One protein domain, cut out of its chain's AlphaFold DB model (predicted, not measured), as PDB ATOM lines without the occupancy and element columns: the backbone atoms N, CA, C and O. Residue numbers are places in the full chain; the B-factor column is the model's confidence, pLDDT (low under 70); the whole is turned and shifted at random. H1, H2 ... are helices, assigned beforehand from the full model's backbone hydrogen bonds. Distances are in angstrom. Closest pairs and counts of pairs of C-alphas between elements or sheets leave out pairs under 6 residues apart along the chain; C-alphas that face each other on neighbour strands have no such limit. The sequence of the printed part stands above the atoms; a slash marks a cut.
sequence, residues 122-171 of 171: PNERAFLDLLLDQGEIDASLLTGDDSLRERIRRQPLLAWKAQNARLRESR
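This is residues 122 to 171 of the 171 residues of a protein of Dehalococcoidia bacterium (UniProt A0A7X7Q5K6). Three helices lie in one flat layer: H2 and H3 follow each other as a wide, open bow along the longest axis, and the last part of H1, residues 131 to 134, packs on H3. The link from H1, residues 135 to 145, folds back through the space between H1 and H2 before H2 begins. The printed part has 50 residues with three named helices, H1, H2 and H3 in that order along the chain, and no named strand; the class is all helix, with 35 residues in these helices. The whole is compact, with a radius of gyration of the C-alphas of 10.9 A, and its C-alphas span 36 by 24 by 11 A, only just flat.

Find C-alpha 122 at (149.614, 144.643, 135.192); there H1 begins, residues 122 to 134, 17.0 A from first to last C-alpha. Go on past residues 135 to 145 to C-alpha 146 at (138.381, 160.030, 142.838), and you are at H2, residues 146 to 153, 10.4 A long. Two residues later comes H3, residues 156 to 169, the longest helix with 14 residues and 20.3 A; it ends at C-alpha 169 at (130.258, 140.194, 122.960).

Look first at H1 and H3, which touch, with 14 pairs of C-alphas within 8 A. H1 touches H3 with residues 131 to 134 alone, and the closest C-alphas of the two helices are those of Leu 131 and Ala 162, 5.7 A apart. Their lines stand at a steep tilt of 61 degrees, and they run the same way. Move to H2 and you find it close to H3 but not clearly touching, with 2 pairs of C-alphas within 8 A; the closest C-alphas are those of Arg 153 and Ala 159, 7.4 A apart. H2 and H3 stand at a steep tilt of 56 degrees and run the same way. H1 and H2 are apart, and H2 touches no helix. Read the backbone O and N atoms along H1, H2 and H3: in these three helices every O i to N i+4 pair is within hydrogen-bond range.

Look for the two C-alphas farthest apart at Asp 145 and Arg 171, 35.6 A from each other. From the first printed C-alpha, Pro 122, to the last, Arg 171, it is 28.6 A. The printed part has no cut and ends at residue 171, the chain's last residue. The link from H1 to H2 is long, with 11 residues, and the link from H2 to H3 is tight, with 2. In the B-factor column the mean pLDDT of the printed part is 94.4, and residue 171 alone is under 70.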
ATOM      1  N   PRO A 122     150.740 145.566 135.064       98.38
ATOM      2  CA  PRO A 122     149.614 144.643 135.192       98.38
ATOM      3  C   PRO A 122     148.256 145.335 135.380       98.38
ATOM      4  O   PRO A 122     147.272 144.919 134.782       98.38
ATOM      5  N   ASN A 123     148.203 146.423 136.151       98.25
ATOM      6  CA  ASN A 123     146.981 147.195 136.380       98.25
ATOM      7  C   ASN A 123     146.526 147.986 135.137       98.25
ATOM      8  O   ASN A 123     145.338 148.018 134.828       98.25
ATOM      9  N   GLU A 124     147.461 148.572 134.387       98.50
ATOM     10  CA  GLU A 124     147.176 149.251 133.112       98.50
ATOM     11  C   GLU A 124     146.671 148.256 132.063       98.50
ATOM     12  O   GLU A 124     145.730 148.538 131.322       98.50
ATOM     13  N   ARG A 125     147.276 147.064 132.028       98.31
ATOM     14  CA  ARG A 125     146.861 145.968 131.157       98.31
ATOM     15  C   ARG A 125     145.464 145.464 131.523       98.31
ATOM     16  O   ARG A 125     144.628 145.370 130.632       98.31
ATOM     17  N   ALA A 126     145.194 145.238 132.808       98.50
ATOM     18  CA  ALA A 126     143.880 144.823 133.297       98.50
ATOM     19  C   ALA A 126     142.784 145.847 132.958       98.50
ATOM     20  O   ALA A 126     141.706 145.463 132.512       98.50
ATOM     21  N   PHE A 127     143.071 147.147 133.085       98.62
ATOM     22  CA  PHE A 127     142.151 148.200 132.648       98.62
ATOM     23  C   PHE A 127     141.814 148.091 131.155       98.62
ATOM     24  O   PHE A 127     140.653 148.208 130.768       98.62
ATOM     25  N   LEU A 128     142.823 147.860 130.309       98.38
ATOM     26  CA  LEU A 128     142.610 147.689 128.873       98.38
ATOM     27  C   LEU A 128     141.849 146.403 128.552       98.38
ATOM     28  O   LEU A 128     141.005 146.435 127.667       98.38
ATOM     29  N   ASP A 129     142.120 145.297 129.243       98.19
ATOM     30  CA  ASP A 129     141.406 144.037 129.025       98.19
ATOM     31  C   ASP A 129     139.914 144.185 129.391       98.19
ATOM     32  O   ASP A 129     139.051 143.885 128.568       98.19
ATOM     33  N   LEU A 130     139.587 144.781 130.548       97.88
ATOM     34  CA  LEU A 130     138.197 145.093 130.923       97.88
ATOM     35  C   LEU A 130     137.501 145.993 129.892       97.88
ATOM     36  O   LEU A 130     136.374 145.720 129.475       97.88
ATOM     37  N   LEU A 131     138.174 147.048 129.433       97.75
ATOM     38  CA  LEU A 131     137.594 147.982 128.470       97.75
ATOM     39  C   LEU A 131     137.375 147.353 127.094       97.75
ATOM     40  O   LEU A 131     136.345 147.591 126.461       97.75
ATOM     41  N   LEU A 132     138.383 146.653 126.578       95.88
ATOM     42  CA  LEU A 132     138.406 146.194 125.191       95.88
ATOM     43  C   LEU A 132     137.615 144.908 124.997       95.88
ATOM     44  O   LEU A 132     137.029 144.742 123.926       95.88
ATOM     45  N   ASP A 133     137.581 144.052 126.019       95.75
ATOM     46  CA  ASP A 133     136.965 142.734 125.924       95.75
ATOM     47  C   ASP A 133     135.555 142.729 126.547       95.75
ATOM     48  O   ASP A 133     134.644 142.181 125.939       95.75
ATOM     49  N   GLN A 134     135.340 143.408 127.685       95.69
ATOM     50  CA  GLN A 134     134.054 143.410 128.422       95.69
ATOM     51  C   GLN A 134     133.291 144.745 128.325       95.69
ATOM     52  O   GLN A 134     132.124 144.874 128.701       95.69
ATOM     53  N   GLY A 135     133.941 145.797 127.822       96.19
ATOM     54  CA  GLY A 135     133.361 147.135 127.776       96.19
ATOM     55  C   GLY A 135     133.189 147.790 129.147       96.19
ATOM     56  O   GLY A 135     132.308 148.636 129.327       96.19
ATOM     57  N   GLU A 136     134.014 147.421 130.121       97.00
ATOM     58  CA  GLU A 136     133.994 148.000 131.462       97.00
ATOM     59  C   GLU A 136     135.090 149.057 131.635       97.00
ATOM     60  O   GLU A 136     136.236 148.874 131.234       97.00
ATOM     61  N   ILE A 137     134.738 150.198 132.238       97.50
ATOM     62  CA  ILE A 137     135.686 151.284 132.527       97.50
ATOM     63  C   ILE A 137     135.963 151.294 134.031       97.50
ATOM     64  O   ILE A 137     135.344 152.055 134.782       97.50
ATOM     65  N   ASP A 138     136.916 150.475 134.473       97.44
ATOM     66  CA  ASP A 138     137.366 150.478 135.866       97.44
ATOM     67  C   ASP A 138     138.585 151.387 136.078       97.44
ATOM     68  O   ASP A 138     139.740 150.962 136.122       97.44
ATOM     69  N   ALA A 139     138.321 152.684 136.247       96.94
ATOM     70  CA  ALA A 139     139.365 153.672 136.517       96.94
ATOM     71  C   ALA A 139     140.096 153.460 137.862       96.94
ATOM     72  O   ALA A 139     141.147 154.071 138.075       96.94
ATOM     73  N   SER A 140     139.578 152.616 138.769       97.50
ATOM     74  CA  SER A 140     140.228 152.344 140.058       97.50
ATOM     75  C   SER A 140     141.548 151.586 139.904       97.50
ATOM     76  O   SER A 140     142.442 151.756 140.732       97.50
ATOM     77  N   LEU A 141     141.709 150.856 138.795       97.75
ATOM     78  CA  LEU A 141     142.948 150.182 138.412       97.75
ATOM     79  C   LEU A 141     144.069 151.161 138.044       97.75
ATOM     80  O   LEU A 141     145.245 150.809 138.125       97.75
ATOM     81  N   LEU A 142     143.729 152.383 137.623       97.25
ATOM     82  CA  LEU A 142     144.705 153.347 137.113       97.25
ATOM     83  C   LEU A 142     145.135 154.390 138.146       97.25
ATOM     84  O   LEU A 142     146.267 154.859 138.101       97.25
ATOM     85  N   THR A 143     144.243 154.795 139.049       96.25
ATOM     86  CA  THR A 143     144.535 155.852 140.024       96.25
ATOM     87  C   THR A 143     143.699 155.711 141.292       96.25
ATOM     88  O   THR A 143     142.595 155.168 141.263       96.25
ATOM     89  N   GLY A 144     144.233 156.214 142.407       95.94
ATOM     90  CA  GLY A 144     143.536 156.373 143.687       95.94
ATOM     91  C   GLY A 144     142.693 157.649 143.791       95.94
ATOM     92  O   GLY A 144     141.890 157.763 144.708       95.94
ATOM     93  N   ASP A 145     142.876 158.599 142.872       96.19
ATOM     94  CA  ASP A 145     142.221 159.910 142.900       96.19
ATOM     95  C   ASP A 145     140.790 159.831 142.347       96.19
ATOM     96  O   ASP A 145     140.577 159.550 141.164       96.19
ATOM     97  N   ASP A 146     139.800 160.107 143.196       95.44
ATOM     98  CA  ASP A 146     138.381 160.030 142.838       95.44
ATOM     99  C   ASP A 146     137.950 161.064 141.789       95.44
ATOM    100  O   ASP A 146     137.102 160.762 140.943       95.44
ATOM    101  N   SER A 147     138.565 162.249 141.769       94.88
ATOM    102  CA  SER A 147     138.298 163.261 140.742       94.88
ATOM    103  C   SER A 147     138.774 162.778 139.373       94.88
ATOM    104  O   SER A 147     138.041 162.860 138.381       94.88
ATOM    105  N   LEU A 148     139.983 162.213 139.310       93.19
ATOM    106  CA  LEU A 148     140.519 161.644 138.073       93.19
ATOM    107  C   LEU A 148     139.739 160.406 137.628       93.19
ATOM    108  O   LEU A 148     139.448 160.280 136.438       93.19
ATOM    109  N   ARG A 149     139.335 159.528 138.555       96.56
ATOM    110  CA  ARG A 149     138.467 158.380 138.242       96.56
ATOM    111  C   ARG A 149     137.180 158.827 137.568       96.56
ATOM    112  O   ARG A 149     136.800 158.262 136.545       96.56
ATOM    113  N   GLU A 150     136.534 159.856 138.107       95.06
ATOM    114  CA  GLU A 150     135.285 160.360 137.548       95.06
ATOM    115  C   GLU A 150     135.483 160.991 136.165       95.06
ATOM    116  O   GLU A 150     134.700 160.736 135.247       95.06
ATOM    117  N   ARG A 151     136.576 161.740 135.968       94.69
ATOM    118  CA  ARG A 151     136.951 162.269 134.646       94.69
ATOM    119  C   ARG A 151     137.180 161.152 133.621       94.69
ATOM    120  O   ARG A 151     136.716 161.276 132.490       94.69
ATOM    121  N   ILE A 152     137.855 160.066 134.006       96.06
ATOM    122  CA  ILE A 152     138.110 158.911 133.128       96.06
ATOM    123  C   ILE A 152     136.798 158.205 132.773       96.06
ATOM    124  O   ILE A 152     136.545 157.953 131.598       96.06
ATOM    125  N   ARG A 153     135.925 157.942 133.756       94.44
ATOM    126  CA  ARG A 153     134.620 157.295 133.517       94.44
ATOM    127  C   ARG A 153     133.730 158.090 132.564       94.44
ATOM    128  O   ARG A 153     133.040 157.500 131.738       94.44
ATOM    129  N   ARG A 154     133.755 159.424 132.657       94.06
ATOM    130  CA  ARG A 154     132.942 160.320 131.818       94.06
ATOM    131  C   ARG A 154     133.540 160.620 130.449       94.06
ATOM    132  O   ARG A 154     132.912 161.337 129.673       94.06
ATOM    133  N   GLN A 155     134.729 160.111 130.136       94.81
ATOM    134  CA  GLN A 155     135.400 160.391 128.872       94.81
ATOM    135  C   GLN A 155     134.604 159.798 127.689       94.81
ATOM    136  O   GLN A 155     134.541 158.569 127.564       94.81
ATOM    137  N   PRO A 156     134.038 160.619 126.776       95.44
ATOM    138  CA  PRO A 156     133.128 160.115 125.747       95.44
ATOM    139  C   PRO A 156     133.735 159.053 124.826       95.44
ATOM    140  O   PRO A 156     133.049 158.112 124.438       95.44
ATOM    141  N   LEU A 157     135.029 159.155 124.506       95.19
ATOM    142  CA  LEU A 157     135.697 158.165 123.655       95.19
ATOM    143  C   LEU A 157     135.855 156.803 124.341       95.19
ATOM    144  O   LEU A 157     135.738 155.775 123.674       95.19
ATOM    145  N   LEU A 158     136.073 156.777 125.659       96.50
ATOM    146  CA  LEU A 158     136.104 155.524 126.416       96.50
ATOM    147  C   LEU A 158     134.704 154.920 126.512       96.50
ATOM    148  O   LEU A 158     134.548 153.732 126.254       96.50
ATOM    149  N   ALA A 159     133.684 155.741 126.787       95.69
ATOM    150  CA  ALA A 159     132.291 155.296 126.817       95.69
ATOM    151  C   ALA A 159     131.851 154.690 125.473       95.69
ATOM    152  O   ALA A 159     131.255 153.612 125.438       95.69
ATOM    153  N   TRP A 160     132.214 155.337 124.360       95.12
ATOM    154  CA  TRP A 160     131.963 154.817 123.015       95.12
ATOM    155  C   TRP A 160     132.673 153.480 122.774       95.12
ATOM    156  O   TRP A 160     132.093 152.550 122.212       95.12
ATOM    157  N   LYS A 161     133.927 153.348 123.220       93.94
ATOM    158  CA  LYS A 161     134.689 152.107 123.054       93.94
ATOM    159  C   LYS A 161     134.099 150.959 123.874       93.94
ATOM    160  O   LYS A 161     133.895 149.877 123.334       93.94
ATOM    161  N   ALA A 162     133.734 151.243 125.120       95.62
ATOM    162  CA  ALA A 162     133.057 150.326 126.024       95.62
ATOM    163  C   ALA A 162     131.721 149.817 125.459       95.62
ATOM    164  O   ALA A 162     131.436 148.621 125.474       95.62
ATOM    165  N   GLN A 163     130.905 150.716 124.902       95.12
ATOM    166  CA  GLN A 163     129.652 150.342 124.249       95.12
ATOM    167  C   GLN A 163     129.882 149.380 123.075       95.12
ATOM    168  O   GLN A 163     129.165 148.390 122.942       95.12
ATOM    169  N   ASN A 164     130.889 149.641 122.239       93.81
ATOM    170  CA  ASN A 164     131.189 148.783 121.094       93.81
ATOM    171  C   ASN A 164     131.723 147.404 121.485       93.81
ATOM    172  O   ASN A 164     131.443 146.447 120.767       93.81
ATOM    173  N   ALA A 165     132.476 147.290 122.580       92.69
ATOM    174  CA  ALA A 165     132.928 145.997 123.093       92.69
ATOM    175  C   ALA A 165     131.729 145.120 123.494       92.69
ATOM    176  O   ALA A 165     131.566 144.029 122.952       92.69
ATOM    177  N   ARG A 166     130.793 145.660 124.290       93.62
ATOM    178  CA  ARG A 166     129.553 144.956 124.678       93.62
ATOM    179  C   ARG A 166     128.705 144.506 123.485       93.62
ATOM    180  O   ARG A 166     128.166 143.403 123.470       93.62
ATOM    181  N   LEU A 167     128.603 145.351 122.454       91.31
ATOM    182  CA  LEU A 167     127.880 145.011 121.222       91.31
ATOM    183  C   LEU A 167     128.539 143.882 120.418       91.31
ATOM    184  O   LEU A 167     127.856 143.252 119.612       91.31
ATOM    185  N   ARG A 168     129.847 143.658 120.578       87.25
ATOM    186  CA  ARG A 168     130.572 142.550 119.940       87.25
ATOM    187  C   ARG A 168     130.448 141.261 120.739       87.25
ATOM    188  O   ARG A 168     130.338 140.219 120.121       87.25
ATOM    189  N   GLU A 169     130.440 141.346 122.066       76.38
ATOM    190  CA  GLU A 169     130.258 140.194 122.960       76.38
ATOM    191  C   GLU A 169     128.848 139.586 122.859       76.38
ATOM    192  O   GLU A 169     128.674 138.381 122.983       76.38
ATOM    193  N   SER A 170     127.833 140.411 122.578       71.25
ATOM    194  CA  SER A 170     126.440 139.955 122.419       71.25
ATOM    195  C   SER A 170     126.126 139.327 121.046       71.25
ATOM    196  O   SER A 170     124.954 139.075 120.757       71.25
ATOM    197  N   ARG A 171     127.124 139.157 120.168       64.44
ATOM    198  CA  ARG A 171     126.987 138.590 118.814       64.44
ATOM    199  C   ARG A 171     127.653 137.229 118.730       64.44
ATOM    200  O   ARG A 171     127.059 136.367 118.051       64.44
TER     201      ARG A 171